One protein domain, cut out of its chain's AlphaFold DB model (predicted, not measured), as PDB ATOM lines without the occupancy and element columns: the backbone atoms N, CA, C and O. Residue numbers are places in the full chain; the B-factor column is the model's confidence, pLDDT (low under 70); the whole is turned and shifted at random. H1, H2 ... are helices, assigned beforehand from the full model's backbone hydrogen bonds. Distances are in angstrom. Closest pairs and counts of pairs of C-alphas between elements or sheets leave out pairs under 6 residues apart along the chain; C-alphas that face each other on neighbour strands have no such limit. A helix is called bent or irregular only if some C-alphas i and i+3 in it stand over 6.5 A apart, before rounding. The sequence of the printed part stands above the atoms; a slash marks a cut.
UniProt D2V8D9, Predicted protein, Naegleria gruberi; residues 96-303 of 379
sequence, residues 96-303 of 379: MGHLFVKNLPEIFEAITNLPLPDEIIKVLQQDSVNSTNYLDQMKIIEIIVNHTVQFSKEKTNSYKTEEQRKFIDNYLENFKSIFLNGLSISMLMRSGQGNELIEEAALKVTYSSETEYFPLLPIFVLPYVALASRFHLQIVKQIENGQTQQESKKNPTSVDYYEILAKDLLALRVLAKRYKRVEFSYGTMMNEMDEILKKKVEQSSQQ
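This is residues 96 to 303 of the 379 residues of the protein "Predicted protein" of Naegleria gruberi (UniProt D2V8D9). Three helices, H3, H4 and H5, stand side by side in a row and run alternately one way and the other; H1 and H2 pack on H3 at one end of the domain, and at the other end H6, H7 and H8 form an up-and-down bundle whose helix H6 crosses H4 and H5 steeply. A loop, residues 248 to 253, and the last part of H8, residues 297 to 303, stick out. The printed part has 208 residues with eight named helices, H1 to H8 in order, and no named strand; the class is all helix. The whole is compact, with a radius of gyration of the C-alphas of 18.9 A and spans of 61 by 44 by 36 A.

H1, residues 98 to 112, begins at C-alpha 98 (25.162, 40.868, 12.397) and is 21.4 A long; it is irregular, with C-alphas 102 and 105 7.4 A apart. H2 is residues 118 to 124, H3 residues 134 to 157 and 34.2 A long. H4, residues 162 to 191, is the longest helix by residues and measures 42.6 A from C-alpha 162 (43.005, 27.534, 42.160). H5 is residues 195 to 208. H6, residues 219 to 240, is 32.1 A long and only just irregular, with C-alphas 220 and 223 6.6 A apart. H7, residues 257 to 274, is 26.1 A long. H8, residues 276 to 303, is 38.7 A long and ends at C-alpha 303 (65.132, 29.542, -5.913); it is irregular, with C-alphas 281 and 284 8.0 A apart, and has a kink of 74 degrees near residue 283.

H6 is the hub, touching four helices. It forms a hairpin with H7 at a shallow tilt of 29 degrees; their closest C-alphas, Ser 229 and Asp 264, are 5.3 A apart. H8 touches H6 with residues 278 to 289 alone, closest at C-alphas 233 and 289, 6.8 A. H6 touches H5 at a steep tilt of 54 degrees with residues 224 to 232 alone, closest at C-alphas 202 and 228, 4.4 A. H4 and H5 form a hairpin at 22 degrees, C-alphas 178 and 205 being closest at 4.9 A. H3 and H4 form another at 16 degrees, closest at C-alphas 157 and 165, 6.4 A. H1 touches H3, C-alphas 112 and 148 being closest at 6.9 A; H2 and H3 only just touch, with 3 pairs of C-alphas within 8 A, closest at C-alphas 124 and 137, 6.5 A. H3 and H8 are apart. Every O i to N i+4 pair is within hydrogen-bond range in H2, H3 and H5; the counts are 9 of 11 in H1, 25 of 26 in H4, 16 of 18 in H6, 13 of 14 in H7 and 22 of 24 in H8.

The farthest C-alphas, Asp 118 and Gln 302, are 62.5 A apart. The printed part has no cut. The link from H6 to H7, residues 241 to 256, is long. Mean pLDDT of the printed part is 92.8; residues 96 to 97, 159 and 246 to 252 are under 70.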
ATOM      1  N   MET A  96      26.880  35.211   9.115       63.19
ATOM      2  CA  MET A  96      27.862  35.697  10.069       63.19
ATOM      3  C   MET A  96      27.550  37.067  10.686       63.19
ATOM      4  O   MET A  96      27.103  37.999  10.009       63.19
ATOM      5  N   GLY A  97      27.870  37.179  11.981       67.25
ATOM      6  CA  GLY A  97      28.092  38.418  12.734       67.25
ATOM      7  C   GLY A  97      26.851  39.239  13.078       67.25
ATOM      8  O   GLY A  97      26.472  39.315  14.239       67.25
ATOM      9  N   HIS A  98      26.198  39.865  12.100       70.81
ATOM     10  CA  HIS A  98      25.162  40.868  12.397       70.81
ATOM     11  C   HIS A  98      23.902  40.313  13.052       70.81
ATOM     12  O   HIS A  98      23.316  40.965  13.911       70.81
ATOM     13  N   LEU A  99      23.483  39.111  12.655       74.50
ATOM     14  CA  LEU A  99      22.335  38.476  13.279       74.50
ATOM     15  C   LEU A  99      22.686  38.091  14.712       74.50
ATOM     16  O   LEU A  99      21.842  38.204  15.591       74.50
ATOM     17  N   PHE A 100      23.950  37.749  14.982       84.50
ATOM     18  CA  PHE A 100      24.406  37.552  16.351       84.50
ATOM     19  C   PHE A 100      24.263  38.840  17.171       84.50
ATOM     20  O   PHE A 100      23.724  38.789  18.270       84.50
ATOM     21  N   VAL A 101      24.670  39.995  16.628       89.31
ATOM     22  CA  VAL A 101      24.526  41.299  17.307       89.31
ATOM     23  C   VAL A 101      23.059  41.601  17.628       89.31
ATOM     24  O   VAL A 101      22.752  41.963  18.762       89.31
ATOM     25  N   LYS A 102      22.139  41.375  16.679       89.56
ATOM     26  CA  LYS A 102      20.697  41.593  16.899       89.56
ATOM     27  C   LYS A 102      20.110  40.700  17.998       89.56
ATOM     28  O   LYS A 102      19.222  41.140  18.718       89.56
ATOM     29  N   ASN A 103      20.619  39.477  18.146       90.38
ATOM     30  CA  ASN A 103      20.173  38.531  19.174       90.38
ATOM     31  C   ASN A 103      21.004  38.600  20.467       90.38
ATOM     32  O   ASN A 103      20.734  37.858  21.411       90.38
ATOM     33  N   LEU A 104      22.007  39.479  20.544       92.12
ATOM     34  CA  LEU A 104      22.867  39.606  21.718       92.12
ATOM     35  C   LEU A 104      22.083  39.904  23.013       92.12
ATOM     36  O   LEU A 104      22.448  39.315  24.030       92.12
ATOM     37  N   PRO A 105      21.000  40.714  23.015       94.50
ATOM     38  CA  PRO A 105      20.166  40.884  24.204       94.50
ATOM     39  C   PRO A 105      19.547  39.583  24.714       94.50
ATOM     40  O   PRO A 105      19.625  39.297  25.906       94.50
ATOM     41  N   GLU A 106      19.002  38.761  23.816       92.00
ATOM     42  CA  GLU A 106      18.387  37.481  24.179       92.00
ATOM     43  C   GLU A 106      19.429  36.479  24.684       92.00
ATOM     44  O   GLU A 106      19.179  35.736  25.633       92.00
ATOM     45  N   ILE A 107      20.621  36.471  24.078       90.56
ATOM     46  CA  ILE A 107      21.747  35.647  24.537       90.56
ATOM     47  C   ILE A 107      22.194  36.097  25.927       90.56
ATOM     48  O   ILE A 107      22.403  35.253  26.798       90.56
ATOM     49  N   PHE A 108      22.337  37.408  26.138       93.56
ATOM     50  CA  PHE A 108      22.716  37.967  27.427       93.56
ATOM     51  C   PHE A 108      21.708  37.571  28.500       93.56
ATOM     52  O   PHE A 108      22.109  36.966  29.487       93.56
ATOM     53  N   GLU A 109      20.416  37.814  28.280       92.94
ATOM     54  CA  GLU A 109      19.359  37.466  29.233       92.94
ATOM     55  C   GLU A 109      19.308  35.957  29.498       92.94
ATOM     56  O   GLU A 109      19.180  35.527  30.645       92.94
ATOM     57  N   ALA A 110      19.475  35.129  28.461       87.12
ATOM     58  CA  ALA A 110      19.522  33.677  28.617       87.12
ATOM     59  C   ALA A 110      20.705  33.213  29.482       87.12
ATOM     60  O   ALA A 110      20.586  32.199  30.172       87.12
ATOM     61  N   ILE A 111      21.831  33.933  29.456       88.12
ATOM     62  CA  ILE A 111      23.001  33.621  30.277       88.12
ATOM     63  C   ILE A 111      22.852  34.230  31.672       88.12
ATOM     64  O   ILE A 111      22.968  33.520  32.662       88.12
ATOM     65  N   THR A 112      22.592  35.524  31.802       90.88
ATOM     66  CA  THR A 112      22.658  36.234  33.089       90.88
ATOM     67  C   THR A 112      21.364  36.169  33.889       90.88
ATOM     68  O   THR A 112      21.399  36.347  35.102       90.88
ATOM     69  N   ASN A 113      20.234  35.836  33.255       88.69
ATOM     70  CA  ASN A 113      18.879  36.052  33.780       88.69
ATOM     71  C   ASN A 113      18.547  37.531  34.023       88.69
ATOM     72  O   ASN A 113      17.645  37.833  34.806       88.69
ATOM     73  N   LEU A 114      19.276  38.448  33.386       93.50
ATOM     74  CA  LEU A 114      19.070  39.885  33.509       93.50
ATOM     75  C   LEU A 114      18.755  40.468  32.128       93.50
ATOM     76  O   LEU A 114      19.486  40.177  31.178       93.50
ATOM     77  N   PRO A 115      17.708  41.295  31.990       96.00
ATOM     78  CA  PRO A 115      17.482  42.021  30.751       96.00
ATOM     79  C   PRO A 115      18.562  43.096  30.570       96.00
ATOM     80  O   PRO A 115      19.089  43.642  31.542       96.00
ATOM     81  N   LEU A 116      18.875  43.425  29.317       96.50
ATOM     82  CA  LEU A 116      19.654  44.626  29.018       96.50
ATOM     83  C   LEU A 116      18.763  45.876  29.123       96.50
ATOM     84  O   LEU A 116      17.571  45.785  28.835       96.50
ATOM     85  N   PRO A 117      19.327  47.045  29.474       97.31
ATOM     86  CA  PRO A 117      18.628  48.324  29.369       97.31
ATOM     87  C   PRO A 117      18.062  48.574  27.962       97.31
ATOM     88  O   PRO A 117      18.723  48.272  26.961       97.31
ATOM     89  N   ASP A 118      16.878  49.184  27.881       97.06
ATOM     90  CA  ASP A 118      16.182  49.459  26.615       97.06
ATOM     91  C   ASP A 118      17.021  50.326  25.664       97.06
ATOM     92  O   ASP A 118      16.980  50.146  24.443       97.06
ATOM     93  N   GLU A 119      17.837  51.237  26.199       96.44
ATOM     94  CA  GLU A 119      18.747  52.074  25.417       96.44
ATOM     95  C   GLU A 119      19.805  51.233  24.697       96.44
ATOM     96  O   GLU A 119      20.094  51.471  23.522       96.44
ATOM     97  N   ILE A 120      20.347  50.219  25.377       96.81
ATOM     98  CA  ILE A 120      21.323  49.286  24.807       96.81
ATOM     99  C   ILE A 120      20.658  48.424  23.734       96.81
ATOM    100  O   ILE A 120      21.196  48.289  22.632       96.81
ATOM    101  N   ILE A 121      19.464  47.895  24.020       96.31
ATOM    102  CA  ILE A 121      18.684  47.100  23.063       96.31
ATOM    103  C   ILE A 121      18.416  47.918  21.795       96.31
ATOM    104  O   ILE A 121      18.672  47.445  20.686       96.31
ATOM    105  N   LYS A 122      17.989  49.176  21.945       95.25
ATOM    106  CA  LYS A 122      17.710  50.082  20.826       95.25
ATOM    107  C   LYS A 122      18.937  50.334  19.950       95.25
ATOM    108  O   LYS A 122      18.788  50.444  18.733       95.25
ATOM    109  N   VAL A 123      20.134  50.431  20.531       94.69
ATOM    110  CA  VAL A 123      21.376  50.603  19.758       94.69
ATOM    111  C   VAL A 123      21.740  49.326  18.993       94.69
ATOM    112  O   VAL A 123      22.094  49.408  17.817       94.69
ATOM    113  N   LEU A 124      21.598  48.152  19.617       93.75
ATOM    114  CA  LEU A 124      21.899  46.854  18.993       93.75
ATOM    115  C   LEU A 124      20.900  46.455  17.896       93.75
ATOM    116  O   LEU A 124      21.252  45.722  16.972       93.75
ATOM    117  N   GLN A 125      19.660  46.939  17.981       92.56
ATOM    118  CA  GLN A 125      18.596  46.650  17.016       92.56
ATOM    119  C   GLN A 125      18.572  47.593  15.804       92.56
ATOM    120  O   GLN A 125      17.730  47.422  14.923       92.56
ATOM    121  N   GLN A 126      19.487  48.565  15.713       92.06
ATOM    122  CA  GLN A 126      19.591  49.419  14.528       92.06
ATOM    123  C   GLN A 126      19.846  48.579  13.266       92.06
ATOM    124  O   GLN A 126      20.721  47.713  13.239       92.06
ATOM    125  N   ASP A 127      19.091  48.841  12.197       83.25
ATOM    126  CA  ASP A 127      19.066  47.959  11.023       83.25
ATOM    127  C   ASP A 127      20.355  47.934  10.197       83.25
ATOM    128  O   ASP A 127      20.604  46.955   9.491       83.25
ATOM    129  N   SER A 128      21.194  48.968  10.295       87.94
ATOM    130  CA  SER A 128      22.472  49.020   9.584       87.94
ATOM    131  C   SER A 128      23.634  49.373  10.507       87.94
ATOM    132  O   SER A 128      23.614  50.373  11.226       87.94
ATOM    133  N   VAL A 129      24.678  48.545  10.443       90.81
ATOM    134  CA  VAL A 129      26.016  48.886  10.936       90.81
ATOM    135  C   VAL A 129      26.674  49.745   9.861       90.81
ATOM    136  O   VAL A 129      26.802  49.305   8.719       90.81
ATOM    137  N   ASN A 130      27.061  50.969  10.200       93.44
ATOM    138  CA  ASN A 130      27.662  51.939   9.290       93.44
ATOM    139  C   ASN A 130      28.865  52.632   9.951       93.44
ATOM    140  O   ASN A 130      29.163  52.421  11.126       93.44
ATOM    141  N   SER A 131      29.578  53.459   9.189       93.75
ATOM    142  CA  SER A 131      30.786  54.155   9.651       93.75
ATOM    143  C   SER A 131      30.562  55.074  10.857       93.75
ATOM    144  O   SER A 131      31.511  55.344  11.587       93.75
ATOM    145  N   THR A 132      29.330  55.534  11.091       94.88
ATOM    146  CA  THR A 132      29.014  56.473  12.178       94.88
ATOM    147  C   THR A 132      28.625  55.800  13.490       94.88
ATOM    148  O   THR A 132      28.823  56.405  14.536       94.88
ATOM    149  N   ASN A 133      28.099  54.568  13.461       94.00
ATOM    150  CA  ASN A 133      27.589  53.890  14.661       94.00
ATOM    151  C   ASN A 133      28.375  52.634  15.069       94.00
ATOM    152  O   ASN A 133      28.189  52.149  16.187       94.00
ATOM    153  N   TYR A 134      29.249  52.094  14.209       93.88
ATOM    154  CA  TYR A 134      29.889  50.804  14.490       93.88
ATOM    155  C   TYR A 134      30.768  50.830  15.748       93.88
ATOM    156  O   TYR A 134      30.807  49.834  16.463       93.88
ATOM    157  N   LEU A 135      31.444  51.949  16.044       94.44
ATOM    158  CA  LEU A 135      32.293  52.078  17.234       94.44
ATOM    159  C   LEU A 135      31.474  52.012  18.524       94.44
ATOM    160  O   LEU A 135      31.866  51.322  19.462       94.44
ATOM    161  N   ASP A 136      30.331  52.693  18.565       94.69
ATOM    162  CA  ASP A 136      29.454  52.685  19.736       94.69
ATOM    163  C   ASP A 136      28.824  51.305  19.931       94.69
ATOM    164  O   ASP A 136      28.812  50.779  21.045       94.69
ATOM    165  N   GLN A 137      28.390  50.667  18.840       94.94
ATOM    166  CA  GLN A 137      27.909  49.288  18.886       94.94
ATOM    167  C   GLN A 137      29.001  48.318  19.361       94.94
ATOM    168  O   GLN A 137      28.730  47.490  20.227       94.94
ATOM    169  N   MET A 138      30.238  48.438  18.864       95.31
ATOM    170  CA  MET A 138      31.360  47.594  19.297       95.31
ATOM    171  C   MET A 138      31.664  47.757  20.788       95.31
ATOM    172  O   MET A 138      31.834  46.754  21.477       95.31
ATOM    173  N   LYS A 139      31.664  48.990  21.308       97.00
ATOM    174  CA  LYS A 139      31.852  49.251  22.746       97.00
ATOM    175  C   LYS A 139      30.745  48.623  23.591       97.00
ATOM    176  O   LYS A 139      31.025  48.012  24.618       97.00
ATOM    177  N   ILE A 140      29.490  48.740  23.157       96.75
ATOM    178  CA  ILE A 140      28.350  48.118  23.845       96.75
ATOM    179  C   ILE A 140      28.488  46.592  23.847       96.75
ATOM    180  O   ILE A 140      28.322  45.964  24.893       96.75
ATOM    181  N   ILE A 141      28.831  45.995  22.703       96.00
ATOM    182  CA  ILE A 141      29.077  44.552  22.586       96.00
ATOM    183  C   ILE A 141      30.193  44.123  23.543       96.00
ATOM    184  O   ILE A 141      30.033  43.141  24.265       96.00
ATOM    185  N   GLU A 142      31.300  44.861  23.586       97.31
ATOM    186  CA  GLU A 142      32.420  44.584  24.483       97.31
ATOM    187  C   GLU A 142      31.995  44.617  25.959       97.31
ATOM    188  O   GLU A 142      32.323  43.692  26.706       97.31
ATOM    189  N   ILE A 143      31.210  45.616  26.376       97.50
ATOM    190  CA  ILE A 143      30.665  45.710  27.741       97.50
ATOM    191  C   ILE A 143      29.802  44.484  28.067       97.50
ATOM    192  O   ILE A 143      29.995  43.853  29.109       97.50
ATOM    193  N   ILE A 144      28.888  44.110  27.167       97.00
ATOM    194  CA  ILE A 144      27.989  42.960  27.348       97.00
ATOM    195  C   ILE A 144      28.786  41.659  27.475       97.00
ATOM    196  O   ILE A 144      28.533  40.849  28.371       97.00
ATOM    197  N   VAL A 145      29.769  41.451  26.596       96.12
ATOM    198  CA  VAL A 145      30.602  40.243  26.599       96.12
ATOM    199  C   VAL A 145      31.473  40.186  27.851       96.12
ATOM    200  O   VAL A 145      31.526  39.137  28.492       96.12
ATOM    201  N   ASN A 146      32.104  41.295  28.247       96.88
ATOM    202  CA  ASN A 146      32.898  41.361  29.476       96.88
ATOM    203  C   ASN A 146      32.046  41.040  30.709       96.88
ATOM    204  O   ASN A 146      32.461  40.230  31.539       96.88
ATOM    205  N   HIS A 147      30.834  41.593  30.796       96.88
ATOM    206  CA  HIS A 147      29.908  41.279  31.884       96.88
ATOM    207  C   HIS A 147      29.503  39.799  31.880       96.88
ATOM    208  O   HIS A 147      29.520  39.142  32.917       96.88
ATOM    209  N   THR A 148      29.207  39.237  30.705       94.56
ATOM    210  CA  THR A 148      28.847  37.816  30.550       94.56
ATOM    211  C   THR A 148      29.987  36.886  30.981       94.56
ATOM    212  O   THR A 148      29.759  35.871  31.650       94.56
ATOM    213  N   VAL A 149      31.227  37.228  30.619       94.69
ATOM    214  CA  VAL A 149      32.430  36.491  31.024       94.69
ATOM    215  C   VAL A 149      32.635  36.587  32.531       94.69
ATOM    216  O   VAL A 149      32.837  35.556  33.170       94.69
ATOM    217  N   GLN A 150      32.525  37.783  33.109       95.31
ATOM    218  CA  GLN A 150      32.675  37.988  34.549       95.31
ATOM    219  C   GLN A 150      31.627  37.202  35.347       95.31
ATOM    220  O   GLN A 150      31.977  36.445  36.250       95.31
ATOM    221  N   PHE A 151      30.360  37.280  34.938       93.50
ATOM    222  CA  PHE A 151      29.273  36.501  35.526       93.50
ATOM    223  C   PHE A 151      29.539  34.986  35.445       93.50
ATOM    224  O   PHE A 151      29.306  34.240  36.401       93.50
ATOM    225  N   SER A 152      30.083  34.517  34.317       90.88
ATOM    226  CA  SER A 152      30.463  33.109  34.144       90.88
ATOM    227  C   SER A 152      31.591  32.699  35.098       90.88
ATOM    228  O   SER A 152      31.502  31.633  35.712       90.88
ATOM    229  N   LYS A 153      32.617  33.545  35.271       92.00
ATOM    230  CA  LYS A 153      33.722  33.316  36.218       92.00
ATOM    231  C   LYS A 153      33.200  33.202  37.645       92.00
ATOM    232  O   LYS A 153      33.406  32.170  38.287       92.00
ATOM    233  N   GLU A 154      32.445  34.196  38.104       91.75
ATOM    234  CA  GLU A 154      31.884  34.256  39.460       91.75
ATOM    235  C   GLU A 154      31.073  33.009  39.806       91.75
ATOM    236  O   GLU A 154      31.301  32.385  40.845       91.75
ATOM    237  N   LYS A 155      30.197  32.568  38.896       85.88
ATOM    238  CA  LYS A 155      29.379  31.380  39.160       85.88
ATOM    239  C   LYS A 155      30.173  30.072  39.121       85.88
ATOM    240  O   LYS A 155      29.740  29.079  39.700       85.88
ATOM    241  N   THR A 156      31.315  30.035  38.434       85.06
ATOM    242  CA  THR A 156      32.184  28.848  38.428       85.06
ATOM    243  C   THR A 156      33.167  28.795  39.598       85.06
ATOM    244  O   THR A 156      33.603  27.698  39.946       85.06
ATOM    245  N   ASN A 157      33.492  29.934  40.217       83.25
ATOM    246  CA  ASN A 157      34.532  30.041  41.244       83.25
ATOM    247  C   ASN A 157      34.129  29.490  42.614       83.25
ATOM    248  O   ASN A 157      35.003  29.140  43.407       83.25
ATOM    249  N   SER A 158      32.832  29.356  42.885       79.56
ATOM    250  CA  SER A 158      32.295  28.941  44.185       79.56
ATOM    251  C   SER A 158      32.672  27.518  44.624       79.56
ATOM    252  O   SER A 158      32.527  27.203  45.801       79.56
ATOM    253  N   TYR A 159      33.191  26.669  43.726       69.25
ATOM    254  CA  TYR A 159      33.402  25.238  44.006       69.25
ATOM    255  C   TYR A 159      34.690  24.645  43.409       69.25
ATOM    256  O   TYR A 159      34.742  23.445  43.149       69.25
ATOM    257  N   LYS A 160      35.714  25.461  43.127       85.81
ATOM    258  CA  LYS A 160      36.879  25.021  42.334       85.81
ATOM    259  C   LYS A 160      38.218  25.286  43.004       85.81
ATOM    260  O   LYS A 160      38.353  26.242  43.767       85.81
ATOM    261  N   THR A 161      39.211  24.451  42.693       92.50
ATOM    262  CA  THR A 161      40.610  24.675  43.095       92.50
ATOM    263  C   THR A 161      41.202  25.871  42.343       92.50
ATOM    264  O   THR A 161      40.655  26.324  41.339       92.50
ATOM    265  N   GLU A 162      42.327  26.407  42.816       93.12
ATOM    266  CA  GLU A 162      43.005  27.534  42.160       93.12
ATOM    267  C   GLU A 162      43.416  27.227  40.715       93.12
ATOM    268  O   GLU A 162      43.186  28.039  39.821       93.12
ATOM    269  N   GLU A 163      43.938  26.027  40.468       92.50
ATOM    270  CA  GLU A 163      44.322  25.569  39.132       92.50
ATOM    271  C   GLU A 163      43.117  25.496  38.184       92.50
ATOM    272  O   GLU A 163      43.163  26.007  37.064       92.50
ATOM    273  N   GLN A 164      41.999  24.941  38.660       90.31
ATOM    274  CA  GLN A 164      40.758  24.875  37.891       90.31
ATOM    275  C   GLN A 164      40.221  26.277  37.561       90.31
ATOM    276  O   GLN A 164      39.724  26.488  36.456       90.31
ATOM    277  N   ARG A 165      40.329  27.239  38.491       91.38
ATOM    278  CA  ARG A 165      39.950  28.641  38.242       91.38
ATOM    279  C   ARG A 165      40.826  29.272  37.166       91.38
ATOM    280  O   ARG A 165      40.290  29.787  36.192       91.38
ATOM    281  N   LYS A 166      42.152  29.134  37.277       94.12
ATOM    282  CA  LYS A 166      43.109  29.645  36.282       94.12
ATOM    283  C   LYS A 166      42.830  29.092  34.883       94.12
ATOM    284  O   LYS A 166      42.838  29.838  33.908       94.12
ATOM    285  N   PHE A 167      42.538  27.796  34.788       93.00
ATOM    286  CA  PHE A 167      42.167  27.156  33.529       93.00
ATOM    287  C   PHE A 167      40.900  27.773  32.914       93.00
ATOM    288  O   PHE A 167      40.877  28.085  31.724       93.00
ATOM    289  N   ILE A 168      39.852  27.972  33.718       92.25
ATOM    290  CA  ILE A 168      38.588  28.569  33.259       92.25
ATOM    291  C   ILE A 168      38.788  30.015  32.837       92.25
ATOM    292  O   ILE A 168      38.252  30.416  31.806       92.25
ATOM    293  N   ASP A 169      39.560  30.781  33.604       94.56
ATOM    294  CA  ASP A 169      39.867  32.168  33.281       94.56
ATOM    295  C   ASP A 169      40.552  32.255  31.921       94.56
ATOM    296  O   ASP A 169      40.046  32.940  31.033       94.56
ATOM    297  N   ASN A 170      41.618  31.484  31.706       95.94
ATOM    298  CA  ASN A 170      42.331  31.477  30.433       95.94
ATOM    299  C   ASN A 170      41.455  30.992  29.269       95.94
ATOM    300  O   ASN A 170      41.489  31.572  28.182       95.94
ATOM    301  N   TYR A 171      40.630  29.965  29.489       95.31
ATOM    302  CA  TYR A 171      39.672  29.500  28.488       95.31
ATOM    303  C   TYR A 171      38.664  30.594  28.111       95.31
ATOM    304  O   TYR A 171      38.406  30.807  26.924       95.31
ATOM    305  N   LEU A 172      38.078  31.280  29.099       95.25
ATOM    306  CA  LEU A 172      37.069  32.314  28.868       95.25
ATOM    307  C   LEU A 172      37.679  33.557  28.220       95.25
ATOM    308  O   LEU A 172      37.046  34.141  27.344       95.25
ATOM    309  N   GLU A 173      38.902  33.933  28.597       96.94
ATOM    310  CA  GLU A 173      39.643  35.019  27.948       96.94
ATOM    311  C   GLU A 173      39.974  34.680  26.491       96.94
ATOM    312  O   GLU A 173      39.747  35.503  25.603       96.94
ATOM    313  N   ASN A 174      40.414  33.450  26.212       97.06
ATOM    314  CA  ASN A 174      40.664  33.005  24.843       97.06
ATOM    315  C   ASN A 174      39.377  32.986  24.001       97.06
ATOM    316  O   ASN A 174      39.341  33.498  22.880       97.06
ATOM    317  N   PHE A 175      38.287  32.450  24.565       96.19
ATOM    318  CA  PHE A 175      36.970  32.486  23.938       96.19
ATOM    319  C   PHE A 175      36.542  33.928  23.623       96.19
ATOM    320  O   PHE A 175      36.169  34.223  22.485       96.19
ATOM    321  N   LYS A 176      36.638  34.824  24.612       96.94
ATOM    322  CA  LYS A 176      36.308  36.246  24.481       96.94
ATOM    323  C   LYS A 176      37.120  36.909  23.373       96.94
ATOM    324  O   LYS A 176      36.538  37.616  22.556       96.94
ATOM    325  N   SER A 177      38.430  36.661  23.329       97.88
ATOM    326  CA  SER A 177      39.328  37.219  22.315       97.88
ATOM    327  C   SER A 177      38.876  36.847  20.902       97.88
ATOM    328  O   SER A 177      38.650  37.730  20.072       97.88
ATOM    329  N   ILE A 178      38.661  35.557  20.628       97.69
ATOM    330  CA  ILE A 178      38.225  35.098  19.298       97.69
ATOM    331  C   ILE A 178      36.847  35.653  18.949       97.69
ATOM    332  O   ILE A 178      36.614  36.090  17.824       97.69
ATOM    333  N   PHE A 179      35.939  35.647  19.919       95.50
ATOM    334  CA  PHE A 179      34.570  36.089  19.732       95.50
ATOM    335  C   PHE A 179      34.478  37.593  19.413       95.50
ATOM    336  O   PHE A 179      33.873  37.970  18.408       95.50
ATOM    337  N   LEU A 180      35.114  38.451  20.218       96.56
ATOM    338  CA  LEU A 180      35.091  39.906  20.023       96.56
ATOM    339  C   LEU A 180      35.816  40.328  18.748       96.56
ATOM    340  O   LEU A 180      35.273  41.122  17.978       96.56
ATOM    341  N   ASN A 181      37.003  39.776  18.480       97.88
ATOM    342  CA  ASN A 181      37.727  40.098  17.250       97.88
ATOM    343  C   ASN A 181      36.979  39.574  16.015       97.88
ATOM    344  O   ASN A 181      36.861  40.283  15.022       97.88
ATOM    345  N   GLY A 182      36.362  38.393  16.098       96.38
ATOM    346  CA  GLY A 182      35.491  37.863  15.051       96.38
ATOM    347  C   GLY A 182      34.285  38.751  14.730       96.38
ATOM    348  O   GLY A 182      33.965  38.972  13.557       96.38
ATOM    349  N   LEU A 183      33.617  39.278  15.760       94.75
ATOM    350  CA  LEU A 183      32.545  40.261  15.590       94.75
ATOM    351  C   LEU A 183      33.068  41.573  15.000       94.75
ATOM    352  O   LEU A 183      32.435  42.103  14.087       94.75
ATOM    353  N   SER A 184      34.231  42.043  15.462       96.00
ATOM    354  CA  SER A 184      34.892  43.245  14.944       96.00
ATOM    355  C   SER A 184      35.124  43.151  13.436       96.00
ATOM    356  O   SER A 184      34.656  44.017  12.699       96.00
ATOM    357  N   ILE A 185      35.713  42.047  12.950       96.06
ATOM    358  CA  ILE A 185      35.897  41.782  11.510       96.06
ATOM    359  C   ILE A 185      34.553  41.905  10.778       96.06
ATOM    360  O   ILE A 185      34.434  42.641   9.799       96.06
ATOM    361  N   SER A 186      33.506  41.234  11.273       94.00
ATOM    362  CA  SER A 186      32.192  41.273  10.623       94.00
ATOM    363  C   SER A 186      31.556  42.666  10.614       94.00
ATOM    364  O   SER A 186      30.799  42.962   9.685       94.00
ATOM    365  N   MET A 187      31.777  43.485  11.640       93.56
ATOM    366  CA  MET A 187      31.218  44.834  11.725       93.56
ATOM    367  C   MET A 187      31.998  45.819  10.859       93.56
ATOM    368  O   MET A 187      31.373  46.564  10.110       93.56
ATOM    369  N   LEU A 188      33.330  45.761  10.885       95.06
ATOM    370  CA  LEU A 188      34.219  46.578  10.054       95.06
ATOM    371  C   LEU A 188      33.985  46.335   8.555       95.06
ATOM    372  O   LEU A 188      33.870  47.290   7.786       95.06
ATOM    373  N   MET A 189      33.813  45.069   8.147       94.12
ATOM    374  CA  MET A 189      33.455  44.721   6.765       94.12
ATOM    375  C   MET A 189      32.121  45.346   6.328       94.12
ATOM    376  O   MET A 189      31.954  45.692   5.161       94.12
ATOM    377  N   ARG A 190      31.156  45.492   7.247       91.88
ATOM    378  CA  ARG A 190      29.828  46.062   6.954       91.88
ATOM    379  C   ARG A 190      29.821  47.580   6.951       91.88
ATOM    380  O   ARG A 190      29.150  48.176   6.116       91.88
ATOM    381  N   SER A 191      30.560  48.195   7.866       94.06
ATOM    382  CA  SER A 191      30.692  49.648   7.945       94.06
ATOM    383  C   SER A 191      31.625  50.227   6.875       94.06
ATOM    384  O   SER A 191      31.751  51.451   6.792       94.06
ATOM    385  N   GLY A 192      32.263  49.374   6.063       93.31
ATOM    386  CA  GLY A 192      33.184  49.778   5.000       93.31
ATOM    387  C   GLY A 192      34.445  50.452   5.540       93.31
ATOM    388  O   GLY A 192      34.974  51.357   4.899       93.31
ATOM    389  N   GLN A 193      34.869  50.084   6.751       91.56
ATOM    390  CA  GLN A 193      36.062  50.642   7.388       91.56
ATOM    391  C   GLN A 193      37.340  49.985   6.856       91.56
ATOM    392  O   GLN A 193      37.291  48.927   6.229       91.56
ATOM    393  N   GLY A 194      38.477  50.653   7.077       87.38
ATOM    394  CA  GLY A 194      39.762  50.313   6.462       87.38
ATOM    395  C   GLY A 194      40.218  48.873   6.710       87.38
ATOM    396  O   GLY A 194      40.060  48.337   7.807       87.38
ATOM    397  N   ASN A 195      40.832  48.278   5.680       93.50
ATOM    398  CA  ASN A 195      41.345  46.906   5.702       93.50
ATOM    399  C   ASN A 195      42.343  46.656   6.843       93.50
ATOM    400  O   ASN A 195      42.377  45.545   7.352       93.50
ATOM    401  N   GLU A 196      43.082  47.676   7.283       94.94
ATOM    402  CA  GLU A 196      44.061  47.591   8.378       94.94
ATOM    403  C   GLU A 196      43.422  47.148   9.705       94.94
ATOM    404  O   GLU A 196      43.936  46.266  10.385       94.94
ATOM    405  N   LEU A 197      42.252  47.694  10.059       95.56
ATOM    406  CA  LEU A 197      41.550  47.312  11.293       95.56
ATOM    407  C   LEU A 197      40.972  45.894  11.196       95.56
ATOM    408  O   LEU A 197      40.914  45.163  12.186       95.56
ATOM    409  N   ILE A 198      40.524  45.510   9.996       96.44
ATOM    410  CA  ILE A 198      40.018  44.161   9.723       96.44
ATOM    411  C   ILE A 198      41.161  43.156   9.855       96.44
ATOM    412  O   ILE A 198      40.992  42.104  10.469       96.44
ATOM    413  N   GLU A 199      42.319  43.508   9.312       96.75
ATOM    414  CA  GLU A 199      43.539  42.728   9.386       96.75
ATOM    415  C   GLU A 199      44.012  42.549  10.825       96.75
ATOM    416  O   GLU A 199      44.217  41.416  11.253       96.75
ATOM    417  N   GLU A 200      44.103  43.626  11.605       97.12
ATOM    418  CA  GLU A 200      44.505  43.550  13.011       97.12
ATOM    419  C   GLU A 200      43.595  42.597  13.805       97.12
ATOM    420  O   GLU A 200      44.065  41.744  14.566       97.12
ATOM    421  N   ALA A 201      42.278  42.693  13.600       97.75
ATOM    422  CA  ALA A 201      41.316  41.807  14.246       97.75
ATOM    423  C   ALA A 201      41.443  40.349  13.758       97.75
ATOM    424  O   ALA A 201      41.386  39.420  14.569       97.75
ATOM    425  N   ALA A 202      41.654  40.121  12.459       98.19
ATOM    426  CA  ALA A 202      41.862  38.786  11.891       98.19
ATOM    427  C   ALA A 202      43.151  38.129  12.413       98.19
ATOM    428  O   ALA A 202      43.140  36.950  12.794       98.19
ATOM    429  N   LEU A 203      44.232  38.899  12.535       98.25
ATOM    430  CA  LEU A 203      45.484  38.462  13.147       98.25
ATOM    431  C   LEU A 203      45.267  38.059  14.607       98.25
ATOM    432  O   LEU A 203      45.669  36.966  15.002       98.25
ATOM    433  N   LYS A 204      44.549  38.868  15.397       98.44
ATOM    434  CA  LYS A 204      44.210  38.530  16.793       98.44
ATOM    435  C   LYS A 204      43.430  37.218  16.916       98.44
ATOM    436  O   LYS A 204      43.711  36.435  17.826       98.44
ATOM    437  N   VAL A 205      42.490  36.939  16.005       98.44
ATOM    438  CA  VAL A 205      41.788  35.638  15.957       98.44
ATOM    439  C   VAL A 205      42.769  34.497  15.676       98.44
ATOM    440  O   VAL A 205      42.726  33.480  16.369       98.44
ATOM    441  N   THR A 206      43.674  34.681  14.712       98.62
ATOM    442  CA  THR A 206      44.673  33.665  14.338       98.62
ATOM    443  C   THR A 206      45.621  33.368  15.494       98.62
ATOM    444  O   THR A 206      45.763  32.210  15.876       98.62
ATOM    445  N   TYR A 207      46.188  34.392  16.134       98.50
ATOM    446  CA  TYR A 207      47.089  34.212  17.277       98.50
ATOM    447  C   TYR A 207      46.386  33.593  18.493       98.50
ATOM    448  O   TYR A 207      46.954  32.753  19.188       98.50
ATOM    449  N   SER A 208      45.109  33.919  18.722       98.38
ATOM    450  CA  SER A 208      44.314  33.284  19.787       98.38
ATOM    451  C   SER A 208      44.111  31.776  19.548       98.38
ATOM    452  O   SER A 208      43.922  31.003  20.494       98.38
ATOM    453  N   SER A 209      44.194  31.322  18.292       98.38
ATOM    454  CA  SER A 209      44.087  29.899  17.951       98.38
ATOM    455  C   SER A 209      45.316  29.061  18.315       98.38
ATOM    456  O   SER A 209      45.218  27.836  18.373       98.38
ATOM    457  N   GLU A 210      46.449  29.700  18.624       98.00
ATOM    458  CA  GLU A 210      47.697  29.023  19.011       98.00
ATOM    459  C   GLU A 210      47.725  28.625  20.499       98.00
ATOM    460  O   GLU A 210      48.646  27.951  20.959       98.00
ATOM    461  N   THR A 211      46.710  29.019  21.270       97.38
ATOM    462  CA  THR A 211      46.617  28.699  22.698       97.38
ATOM    463  C   THR A 211      46.194  27.246  22.944       97.38
ATOM    464  O   THR A 211      45.399  26.666  22.201       97.38
ATOM    465  N   GLU A 212      46.633  26.662  24.063       96.06
ATOM    466  CA  GLU A 212      46.243  25.301  24.481       96.06
ATOM    467  C   GLU A 212      44.730  25.136  24.733       96.06
ATOM    468  O   GLU A 212      44.201  24.026  24.711       96.06
ATOM    469  N   TYR A 213      44.012  26.245  24.936       95.00
ATOM    470  CA  TYR A 213      42.567  26.268  25.169       95.00
ATOM    471  C   TYR A 213      41.761  26.242  23.866       95.00
ATOM    472  O   TYR A 213      40.573  25.905  23.886       95.00
ATOM    473  N   PHE A 214      42.370  26.596  22.727       96.56
ATOM    474  CA  PHE A 214      41.686  26.655  21.434       96.56
ATOM    475  C   PHE A 214      41.006  25.331  21.038       96.56
ATOM    476  O   PHE A 214      39.821  25.353  20.678       96.56
ATOM    477  N   PRO A 215      41.652  24.154  21.188       95.06
ATOM    478  CA  PRO A 215      41.022  22.864  20.924       95.06
ATOM    479  C   PRO A 215      39.823  22.545  21.816       95.06
ATOM    480  O   PRO A 215      39.180  21.533  21.577       95.06
ATOM    481  N   LEU A 216      39.505  23.350  22.832       92.81
ATOM    482  CA  LEU A 216      38.350  23.148  23.711       92.81
ATOM    483  C   LEU A 216      37.177  24.048  23.352       92.81
ATOM    484  O   LEU A 216      36.045  23.771  23.757       92.81
ATOM    485  N   LEU A 217      37.406  25.062  22.520       94.31
ATOM    486  CA  LEU A 217      36.402  26.064  22.212       94.31
ATOM    487  C   LEU A 217      35.141  25.464  21.573       94.31
ATOM    488  O   LEU A 217      35.187  24.451  20.864       94.31
ATOM    489  N   PRO A 218      33.979  26.061  21.832       92.19
ATOM    490  CA  PRO A 218      32.709  25.515  21.396       92.19
ATOM    491  C   PRO A 218      32.461  25.812  19.914       92.19
ATOM    492  O   PRO A 218      33.011  26.754  19.360       92.19
ATOM    493  N   ILE A 219      31.580  25.042  19.270       91.19
ATOM    494  CA  ILE A 219      31.309  25.152  17.823       91.19
ATOM    495  C   ILE A 219      30.979  26.579  17.343       91.19
ATOM    496  O   ILE A 219      31.246  26.915  16.197       91.19
ATOM    497  N   PHE A 220      30.433  27.442  18.199       89.12
ATOM    498  CA  PHE A 220      30.079  28.810  17.823       89.12
ATOM    499  C   PHE A 220      31.280  29.735  17.589       89.12
ATOM    500  O   PHE A 220      31.084  30.812  17.038       89.12
ATOM    501  N   VAL A 221      32.513  29.331  17.927       93.31
ATOM    502  CA  VAL A 221      33.711  30.090  17.513       93.31
ATOM    503  C   VAL A 221      34.081  29.858  16.052       93.31
ATOM    504  O   VAL A 221      34.744  30.693  15.442       93.31
ATOM    505  N   LEU A 222      33.655  28.722  15.489       94.19
ATOM    506  CA  LEU A 222      34.028  28.286  14.146       94.19
ATOM    507  C   LEU A 222      33.792  29.362  13.081       94.19
ATOM    508  O   LEU A 222      34.692  29.583  12.270       94.19
ATOM    509  N   PRO A 223      32.629  30.034  13.045       93.69
ATOM    510  CA  PRO A 223      32.378  31.004  12.000       93.69
ATOM    511  C   PRO A 223      33.389  32.168  12.055       93.69
ATOM    512  O   PRO A 223      33.921  32.555  11.020       93.69
ATOM    513  N   TYR A 224      33.754  32.649  13.247       96.00
ATOM    514  CA  TYR A 224      34.737  33.728  13.434       96.00
ATOM    515  C   TYR A 224      36.152  33.347  12.995       96.00
ATOM    516  O   TYR A 224      36.800  34.133  12.307       96.00
ATOM    517  N   VAL A 225      36.593  32.129  13.324       97.62
ATOM    518  CA  VAL A 225      37.871  31.587  12.832       97.62
ATOM    519  C   VAL A 225      37.852  31.542  11.306       97.62
ATOM    520  O   VAL A 225      38.726  32.105  10.663       97.62
ATOM    521  N   ALA A 226      36.795  30.981  10.710       96.62
ATOM    522  CA  ALA A 226      36.670  30.905   9.257       96.62
ATOM    523  C   ALA A 226      36.634  32.285   8.569       96.62
ATOM    524  O   ALA A 226      37.061  32.400   7.421       96.62
ATOM    525  N   LEU A 227      36.129  33.330   9.237       96.19
ATOM    526  CA  LEU A 227      36.136  34.696   8.708       96.19
ATOM    527  C   LEU A 227      37.539  35.286   8.654       96.19
ATOM    528  O   LEU A 227      37.913  35.818   7.612       96.19
ATOM    529  N   ALA A 228      38.295  35.164   9.748       97.69
ATOM    530  CA  ALA A 228      39.686  35.602   9.809       97.69
ATOM    531  C   ALA A 228      40.520  34.877   8.744       97.69
ATOM    532  O   ALA A 228      41.143  35.524   7.903       97.69
ATOM    533  N   SER A 229      40.392  33.550   8.671       98.38
ATOM    534  CA  SER A 229      41.111  32.747   7.681       98.38
ATOM    535  C   SER A 229      40.736  33.109   6.242       98.38
ATOM    536  O   SER A 229      41.592  33.150   5.358       98.38
ATOM    537  N   ARG A 230      39.460  33.420   5.973       97.62
ATOM    538  CA  ARG A 230      39.032  33.900   4.649       97.62
ATOM    539  C   ARG A 230      39.667  35.242   4.303       97.62
ATOM    540  O   ARG A 230      40.037  35.435   3.149       97.62
ATOM    541  N   PHE A 231      39.759  36.157   5.263       97.25
ATOM    542  CA  PHE A 231      40.367  37.465   5.051       97.25
ATOM    543  C   PHE A 231      41.856  37.329   4.704       97.25
ATOM    544  O   PHE A 231      42.286  37.824   3.662       97.25
ATOM    545  N   HIS A 232      42.617  36.553   5.480       98.19
ATOM    546  CA  HIS A 232      44.033  36.294   5.193       98.19
ATOM    547  C   HIS A 232      44.249  35.563   3.863       98.19
ATOM    548  O   HIS A 232      45.159  35.910   3.109       98.19
ATOM    549  N   LEU A 233      43.373  34.616   3.507       98.19
ATOM    550  CA  LEU A 233      43.410  33.968   2.193       98.19
ATOM    551  C   LEU A 233      43.274  34.982   1.046       98.19
ATOM    552  O   LEU A 233      43.955  34.850   0.030       98.19
ATOM    553  N   GLN A 234      42.419  36.000   1.186       97.25
ATOM    554  CA  GLN A 234      42.296  37.052   0.171       97.25
ATOM    555  C   GLN A 234      43.569  37.897   0.066       97.25
ATOM    556  O   GLN A 234      43.990  38.188  -1.052       97.25
ATOM    557  N   ILE A 235      44.212  38.230   1.190       96.06
ATOM    558  CA  ILE A 235      45.499  38.944   1.183       96.06
ATOM    559  C   ILE A 235      46.557  38.135   0.427       96.06
ATOM    560  O   ILE A 235      47.210  38.661  -0.475       96.06
ATOM    561  N   VAL A 236      46.693  36.839   0.722       96.81
ATOM    562  CA  VAL A 236      47.680  35.983   0.041       96.81
ATOM    563  C   VAL A 236      47.409  35.900  -1.463       96.81
ATOM    564  O   VAL A 236      48.339  36.018  -2.259       96.81
ATOM    565  N   LYS A 237      46.143  35.803  -1.884       96.88
ATOM    566  CA  LYS A 237      45.787  35.851  -3.314       96.88
ATOM    567  C   LYS A 237      46.147  37.183  -3.970       96.88
ATOM    568  O   LYS A 237      46.619  37.197  -5.104       96.88
ATOM    569  N   GLN A 238      45.934  38.308  -3.284       95.81
ATOM    570  CA  GLN A 238      46.341  39.624  -3.789       95.81
ATOM    571  C   GLN A 238      47.864  39.715  -3.957       95.81
ATOM    572  O   GLN A 238      48.334  40.288  -4.942       95.81
ATOM    573  N   ILE A 239      48.629  39.099  -3.049       94.81
ATOM    574  CA  ILE A 239      50.089  38.985  -3.153       94.81
ATOM    575  C   ILE A 239      50.487  38.122  -4.360       94.81
ATOM    576  O   ILE A 239      51.312  38.555  -5.163       94.81
ATOM    577  N   GLU A 240      49.889  36.937  -4.543       95.06
ATOM    578  CA  GLU A 240      50.186  36.066  -5.697       95.06
ATOM    579  C   GLU A 240      49.871  36.733  -7.044       95.06
ATOM    580  O   GLU A 240      50.575  36.508  -8.030       95.06
ATOM    581  N   ASN A 241      48.845  37.585  -7.079       96.25
ATOM    582  CA  ASN A 241      48.452  38.346  -8.264       96.25
ATOM    583  C   ASN A 241      49.288  39.620  -8.485       96.25
ATOM    584  O   ASN A 241      49.036  40.352  -9.443       96.25
ATOM    585  N   GLY A 242      50.242  39.929  -7.600       93.06
ATOM    586  CA  GLY A 242      51.054  41.146  -7.666       93.06
ATOM    587  C   GLY A 242      50.278  42.442  -7.397       93.06
ATOM    588  O   GLY A 242      50.775  43.521  -7.713       93.06
ATOM    589  N   GLN A 243      49.065  42.353  -6.837       88.62
ATOM    590  CA  GLN A 243      48.237  43.511  -6.477       88.62
ATOM    591  C   GLN A 243      48.725  44.178  -5.192       88.62
ATOM    592  O   GLN A 243      48.666  45.399  -5.068       88.62
ATOM    593  N   THR A 244      49.250  43.376  -4.269       80.62
ATOM    594  CA  THR A 244      49.853  43.844  -3.025       80.62
ATOM    595  C   THR A 244      51.306  43.405  -3.027       80.62
ATOM    596  O   THR A 244      51.601  42.212  -3.117       80.62
ATOM    597  N   GLN A 245      52.236  44.358  -2.954       72.94
ATOM    598  CA  GLN A 245      53.625  44.002  -2.688       72.94
ATOM    599  C   GLN A 245      53.698  43.571  -1.230       72.94
ATOM    600  O   GLN A 245      53.363  44.353  -0.344       72.94
ATOM    601  N   GLN A 246      54.125  42.333  -0.981       69.75
ATOM    602  CA  GLN A 246      54.556  41.957   0.358       69.75
ATOM    603  C   GLN A 246      55.670  42.938   0.722       69.75
ATOM    604  O   GLN A 246      56.699  42.955   0.035       69.75
ATOM    605  N   GLU A 247      55.426  43.811   1.707       64.19
ATOM    606  CA  GLU A 247      56.422  44.790   2.127       64.19
ATOM    607  C   GLU A 247      57.726  44.038   2.352       64.19
ATOM    608  O   GLU A 247      57.794  43.072   3.114       64.19
ATOM    609  N   SER A 248      58.740  44.398   1.563       55.00
ATOM    610  CA  SER A 248      59.995  43.661   1.531       55.00
ATOM    611  C   SER A 248      60.540  43.501   2.953       55.00
ATOM    612  O   SER A 248      60.450  44.451   3.730       55.00
ATOM    613  N   LYS A 249      61.156  42.343   3.249       57.12
ATOM    614  CA  LYS A 249      61.761  41.894   4.532       57.12
ATOM    615  C   LYS A 249      62.682  42.892   5.276       57.12
ATOM    616  O   LYS A 249      63.332  42.528   6.249       57.12
ATOM    617  N   LYS A 250      62.817  44.127   4.799       58.44
ATOM    618  CA  LYS A 250      63.547  45.225   5.430       58.44
ATOM    619  C   LYS A 250      62.799  45.834   6.619       58.44
ATOM    620  O   LYS A 250      63.467  46.395   7.481       58.44
ATOM    621  N   ASN A 251      61.472  45.702   6.690       61.62
ATOM    622  CA  ASN A 251      60.714  46.082   7.880       61.62
ATOM    623  C   ASN A 251      60.609  44.868   8.817       61.62
ATOM    624  O   ASN A 251      59.929  43.907   8.466       61.62
ATOM    625  N   PRO A 252      61.232  44.883  10.011       68.69
ATOM    626  CA  PRO A 252      61.101  43.792  10.984       68.69
ATOM    627  C   PRO A 252      59.657  43.596  11.482       68.69
ATOM    628  O   PRO A 252      59.364  42.608  12.143       68.69
ATOM    629  N   THR A 253      58.754  44.521  11.151       77.31
ATOM    630  CA  THR A 253      57.321  44.482  11.451       77.31
ATOM    631  C   THR A 253      56.468  43.907  10.313       77.31
ATOM    632  O   THR A 253      55.246  43.895  10.440       77.31
ATOM    633  N   SER A 254      57.057  43.460   9.193       89.12
ATOM    634  CA  SER A 254      56.279  42.917   8.071       89.12
ATOM    635  C   SER A 254      55.657  41.568   8.442       89.12
ATOM    636  O   SER A 254      56.379  40.627   8.778       89.12
ATOM    637  N   VAL A 255      54.336  41.453   8.329       92.75
ATOM    638  CA  VAL A 255      53.607  40.200   8.564       92.75
ATOM    639  C   VAL A 255      53.858  39.221   7.411       92.75
ATOM    640  O   VAL A 255      53.659  39.553   6.239       92.75
ATOM    641  N   ASP A 256      54.278  37.990   7.719       94.12
ATOM    642  CA  ASP A 256      54.341  36.915   6.723       94.12
ATOM    643  C   ASP A 256      52.972  36.240   6.582       94.12
ATOM    644  O   ASP A 256      52.637  35.298   7.301       94.12
ATOM    645  N   TYR A 257      52.158  36.708   5.634       96.56
ATOM    646  CA  TYR A 257      50.811  36.159   5.455       96.56
ATOM    647  C   TYR A 257      50.777  34.697   5.002       96.56
ATOM    648  O   TYR A 257      49.745  34.056   5.186       96.56
ATOM    649  N   TYR A 258      51.860  34.138   4.451       96.94
ATOM    650  CA  TYR A 258      51.898  32.695   4.187       96.94
ATOM    651  C   TYR A 258      52.002  31.909   5.500       96.94
ATOM    652  O   TYR A 258      51.350  30.875   5.642       96.94
ATOM    653  N   GLU A 259      52.760  32.415   6.478       96.81
ATOM    654  CA  GLU A 259      52.805  31.838   7.826       96.81
ATOM    655  C   GLU A 259      51.445  31.966   8.523       96.81
ATOM    656  O   GLU A 259      50.924  30.979   9.048       96.81
ATOM    657  N   ILE A 260      50.828  33.150   8.465       98.06
ATOM    658  CA  ILE A 260      49.486  33.380   9.020       98.06
ATOM    659  C   ILE A 260      48.462  32.426   8.392       98.06
ATOM    660  O   ILE A 260      47.715  31.766   9.114       98.06
ATOM    661  N   LEU A 261      48.478  32.261   7.065       98.31
ATOM    662  CA  LEU A 261      47.572  31.346   6.369       98.31
ATOM    663  C   LEU A 261      47.798  29.878   6.771       98.31
ATOM    664  O   LEU A 261      46.846  29.100   6.864       98.31
ATOM    665  N   ALA A 262      49.047  29.485   7.039       98.50
ATOM    666  CA  ALA A 262      49.359  28.154   7.553       98.50
ATOM    667  C   ALA A 262      48.792  27.934   8.968       98.50
ATOM    668  O   ALA A 262      48.245  26.860   9.246       98.50
ATOM    669  N   LYS A 263      48.864  28.951   9.839       98.56
ATOM    670  CA  LYS A 263      48.259  28.928  11.183       98.56
ATOM    671  C   LYS A 263      46.737  28.830  11.116       98.56
ATOM    672  O   LYS A 263      46.149  27.984  11.787       98.56
ATOM    673  N   ASP A 264      46.110  29.605  10.239       98.69
ATOM    674  CA  ASP A 264      44.673  29.536   9.958       98.69
ATOM    675  C   ASP A 264      44.226  28.134   9.513       98.69
ATOM    676  O   ASP A 264      43.273  27.556  10.051       98.69
ATOM    677  N   LEU A 265      44.947  27.544   8.554       98.62
ATOM    678  CA  LEU A 265      44.667  26.194   8.069       98.62
ATOM    679  C   LEU A 265      44.816  25.152   9.189       98.62
ATOM    680  O   LEU A 265      44.003  24.226   9.286       98.62
ATOM    681  N   LEU A 266      45.825  25.296  10.052       98.50
ATOM    682  CA  LEU A 266      46.001  24.441  11.226       98.50
ATOM    683  C   LEU A 266      44.830  24.585  12.208       98.50
ATOM    684  O   LEU A 266      44.275  23.569  12.633       98.50
ATOM    685  N   ALA A 267      44.412  25.811  12.518       98.44
ATOM    686  CA  ALA A 267      43.287  26.089  13.408       98.44
ATOM    687  C   ALA A 267      41.990  25.431  12.902       98.44
ATOM    688  O   ALA A 267      41.302  24.721  13.646       98.44
ATOM    689  N   LEU A 268      41.692  25.570  11.606       98.38
ATOM    690  CA  LEU A 268      40.540  24.917  10.979       98.38
ATOM    691  C   LEU A 268      40.655  23.386  11.014       98.38
ATOM    692  O   LEU A 268      39.668  22.714  11.309       98.38
ATOM    693  N   ARG A 269      41.847  22.816  10.795       98.00
ATOM    694  CA  ARG A 269      42.082  21.363  10.918       98.00
ATOM    695  C   ARG A 269      41.874  20.858  12.349       98.00
ATOM    696  O   ARG A 269      41.290  19.790  12.529       98.00
ATOM    697  N   VAL A 270      42.305  21.610  13.362       97.06
ATOM    698  CA  VAL A 270      42.055  21.287  14.779       97.06
ATOM    699  C   VAL A 270      40.553  21.251  15.063       97.06
ATOM    700  O   VAL A 270      40.060  20.288  15.653       97.06
ATOM    701  N   LEU A 271      39.802  22.248  14.587       97.00
ATOM    702  CA  LEU A 271      38.345  22.265  14.735       97.00
ATOM    703  C   LEU A 271      37.660  21.153  13.924       97.00
ATOM    704  O   LEU A 271      36.697  20.566  14.414       97.00
ATOM    705  N   ALA A 272      38.159  20.815  12.732       97.12
ATOM    706  CA  ALA A 272      37.602  19.776  11.858       97.12
ATOM    707  C   ALA A 272      37.677  18.365  12.452       97.12
ATOM    708  O   ALA A 272      36.777  17.552  12.226       97.12
ATOM    709  N   LYS A 273      38.697  18.085  13.278       96.56
ATOM    710  CA  LYS A 273      38.770  16.830  14.045       96.56
ATOM    711  C   LYS A 273      37.564  16.658  14.971       96.56
ATOM    712  O   LYS A 273      37.093  15.544  15.157       96.56
ATOM    713  N   ARG A 274      37.058  17.760  15.529       95.19
ATOM    714  CA  ARG A 274      35.981  17.779  16.530       95.19
ATOM    715  C   ARG A 274      34.606  17.947  15.899       95.19
ATOM    716  O   ARG A 274      33.640  17.288  16.269       95.19
ATOM    717  N   TYR A 275      34.512  18.845  14.929       95.94
ATOM    718  CA  TYR A 275      33.259  19.266  14.327       95.94
ATOM    719  C   TYR A 275      33.282  18.960  12.831       95.94
ATOM    720  O   TYR A 275      33.875  19.690  12.039       95.94
ATOM    721  N   LYS A 276      32.569  17.911  12.413       96.06
ATOM    722  CA  LYS A 276      32.443  17.556  10.988       96.06
ATOM    723  C   LYS A 276      31.810  18.653  10.133       96.06
ATOM    724  O   LYS A 276      32.064  18.716   8.933       96.06
ATOM    725  N   ARG A 277      31.092  19.591  10.758       95.00
ATOM    726  CA  ARG A 277      30.618  20.815  10.101       95.00
ATOM    727  C   ARG A 277      31.740  21.627   9.446       95.00
ATOM    728  O   ARG A 277      31.474  22.269   8.438       95.00
ATOM    729  N   VAL A 278      32.966  21.612   9.978       96.19
ATOM    730  CA  VAL A 278      34.082  22.386   9.404       96.19
ATOM    731  C   VAL A 278      34.411  21.906   7.996       96.19
ATOM    732  O   VAL A 278      34.452  22.713   7.075       96.19
ATOM    733  N   GLU A 279      34.570  20.593   7.819       96.56
ATOM    734  CA  GLU A 279      34.859  19.978   6.517       96.56
ATOM    735  C   GLU A 279      33.728  20.270   5.520       96.56
ATOM    736  O   GLU A 279      33.985  20.638   4.378       96.56
ATOM    737  N   PHE A 280      32.473  20.183   5.971       94.62
ATOM    738  CA  PHE A 280      31.309  20.446   5.126       94.62
ATOM    739  C   PHE A 280      31.181  21.919   4.708       94.62
ATOM    740  O   PHE A 280      30.917  22.211   3.545       94.62
ATOM    741  N   SER A 281      31.338  22.856   5.646       93.62
ATOM    742  CA  SER A 281      31.096  24.285   5.403       93.62
ATOM    743  C   SER A 281      32.308  25.025   4.837       93.62
ATOM    744  O   SER A 281      32.135  26.038   4.161       93.62
ATOM    745  N   TYR A 282      33.523  24.552   5.118       96.12
ATOM    746  CA  TYR A 282      34.766  25.271   4.819       96.12
ATOM    747  C   TYR A 282      35.823  24.413   4.111       96.12
ATOM    748  O   TYR A 282      36.908  24.920   3.835       96.12
ATOM    749  N   GLY A 283      35.520  23.157   3.758       97.56
ATOM    750  CA  GLY A 283      36.470  22.249   3.106       97.56
ATOM    751  C   GLY A 283      37.077  22.810   1.817       97.56
ATOM    752  O   GLY A 283      38.286  22.729   1.633       97.56
ATOM    753  N   THR A 284      36.282  23.469   0.966       97.94
ATOM    754  CA  THR A 284      36.790  24.119  -0.258       97.94
ATOM    755  C   THR A 284      37.829  25.195   0.049       97.94
ATOM    756  O   THR A 284      38.880  25.231  -0.581       97.94
ATOM    757  N   MET A 285      37.565  26.042   1.050       98.31
ATOM    758  CA  MET A 285      38.491  27.098   1.471       98.31
ATOM    759  C   MET A 285      39.781  26.506   2.055       98.31
ATOM    760  O   MET A 285      40.865  26.988   1.752       98.31
ATOM    761  N   MET A 286      39.671  25.441   2.854       98.56
ATOM    762  CA  MET A 286      40.828  24.745   3.423       98.56
ATOM    763  C   MET A 286      41.702  24.085   2.347       98.56
ATOM    764  O   MET A 286      42.925  24.125   2.456       98.56
ATOM    765  N   ASN A 287      41.094  23.489   1.317       98.50
ATOM    766  CA  ASN A 287      41.832  22.900   0.197       98.50
ATOM    767  C   ASN A 287      42.590  23.972  -0.589       98.50
ATOM    768  O   ASN A 287      43.763  23.794  -0.893       98.50
ATOM    769  N   GLU A 288      41.948  25.112  -0.844       98.50
ATOM    770  CA  GLU A 288      42.580  26.239  -1.526       98.50
ATOM    771  C   GLU A 288      43.778  26.803  -0.739       98.50
ATOM    772  O   GLU A 288      44.832  27.065  -1.315       98.50
ATOM    773  N   MET A 289      43.655  26.930   0.589       98.62
ATOM    774  CA  MET A 289      44.784  27.301   1.456       98.62
ATOM    775  C   MET A 289      45.945  26.306   1.331       98.62
ATOM    776  O   MET A 289      47.097  26.712   1.209       98.62
ATOM    777  N   ASP A 290      45.648  25.004   1.349       98.62
ATOM    778  CA  ASP A 290      46.654  23.943   1.255       98.62
ATOM    779  C   ASP A 290      47.393  23.959  -0.096       98.62
ATOM    780  O   ASP A 290      48.612  23.791  -0.133       98.62
ATOM    781  N   GLU A 291      46.681  24.210  -1.197       98.50
ATOM    782  CA  GLU A 291      47.257  24.331  -2.543       98.50
ATOM    783  C   GLU A 291      48.217  25.524  -2.660       98.50
ATOM    784  O   GLU A 291      49.350  25.358  -3.128       98.50
ATOM    785  N   ILE A 292      47.809  26.706  -2.183       98.12
ATOM    786  CA  ILE A 292      48.652  27.913  -2.191       98.12
ATOM    787  C   ILE A 292      49.922  27.694  -1.359       98.12
ATOM    788  O   ILE A 292      51.030  28.009  -1.802       98.12
ATOM    789  N   LEU A 293      49.787  27.104  -0.167       98.00
ATOM    790  CA  LEU A 293      50.923  26.831   0.716       98.00
ATOM    791  C   LEU A 293      51.896  25.809   0.109       98.00
ATOM    792  O   LEU A 293      53.111  26.001   0.190       98.00
ATOM    793  N   LYS A 294      51.396  24.759  -0.555       98.06
ATOM    794  CA  LYS A 294      52.238  23.786  -1.276       98.06
ATOM    795  C   LYS A 294      53.027  24.439  -2.405       98.06
ATOM    796  O   LYS A 294      54.249  24.298  -2.458       98.06
ATOM    797  N   LYS A 295      52.354  25.223  -3.250       97.50
ATOM    798  CA  LYS A 295      52.987  25.971  -4.345       97.50
ATOM    799  C   LYS A 295      54.090  26.902  -3.830       97.50
ATOM    800  O   LYS A 295      55.157  26.988  -4.437       97.50
ATOM    801  N   LYS A 296      53.876  27.559  -2.682       96.12
ATOM    802  CA  LYS A 296      54.888  28.416  -2.050       96.12
ATOM    803  C   LYS A 296      56.154  27.639  -1.661       96.12
ATOM    804  O   LYS A 296      57.260  28.114  -1.924       96.12
ATOM    805  N   VAL A 297      56.006  26.447  -1.080       96.31
ATOM    806  CA  VAL A 297      57.137  25.572  -0.706       96.31
ATOM    807  C   VAL A 297      57.919  25.105  -1.941       96.31
ATOM    808  O   VAL A 297      59.154  25.110  -1.937       96.31
ATOM    809  N   GLU A 298      57.218  24.751  -3.021       96.44
ATOM    810  CA  GLU A 298      57.832  24.344  -4.292       96.44
ATOM    811  C   GLU A 298      58.646  25.484  -4.925       96.44
ATOM    812  O   GLU A 298      59.800  25.285  -5.312       96.44
ATOM    813  N   GLN A 299      58.097  26.703  -4.954       94.50
ATOM    814  CA  GLN A 299      58.787  27.888  -5.477       94.50
ATOM    815  C   GLN A 299      60.041  28.248  -4.669       94.50
ATOM    816  O   GLN A 299      61.087  28.553  -5.243       94.50
ATOM    817  N   SER A 300      59.965  28.184  -3.336       93.25
ATOM    818  CA  SER A 300      61.126  28.433  -2.472       93.25
ATOM    819  C   SER A 300      62.226  27.383  -2.647       93.25
ATOM    820  O   SER A 300      63.405  27.705  -2.514       93.25
ATOM    821  N   SER A 301      61.863  26.147  -2.998       93.56
ATOM    822  CA  SER A 301      62.835  25.084  -3.280       93.56
ATOM    823  C   SER A 301      63.593  25.328  -4.588       93.56
ATOM    824  O   SER A 301      64.796  25.086  -4.646       93.56
ATOM    825  N   GLN A 302      62.925  25.858  -5.618       91.81
ATOM    826  CA  GLN A 302      63.551  26.162  -6.913       91.81
ATOM    827  C   GLN A 302      64.556  27.322  -6.827       91.81
ATOM    828  O   GLN A 302      65.648  27.225  -7.382       91.81
ATOM    829  N   GLN A 303      64.243  28.377  -6.064       88.38
ATOM    830  CA  GLN A 303      65.132  29.542  -5.913       88.38
ATOM    831  C   GLN A 303      66.473  29.211  -5.233       88.38
ATOM    832  O   GLN A 303      67.493  29.821  -5.548       88.38
TER     833      GLN A 303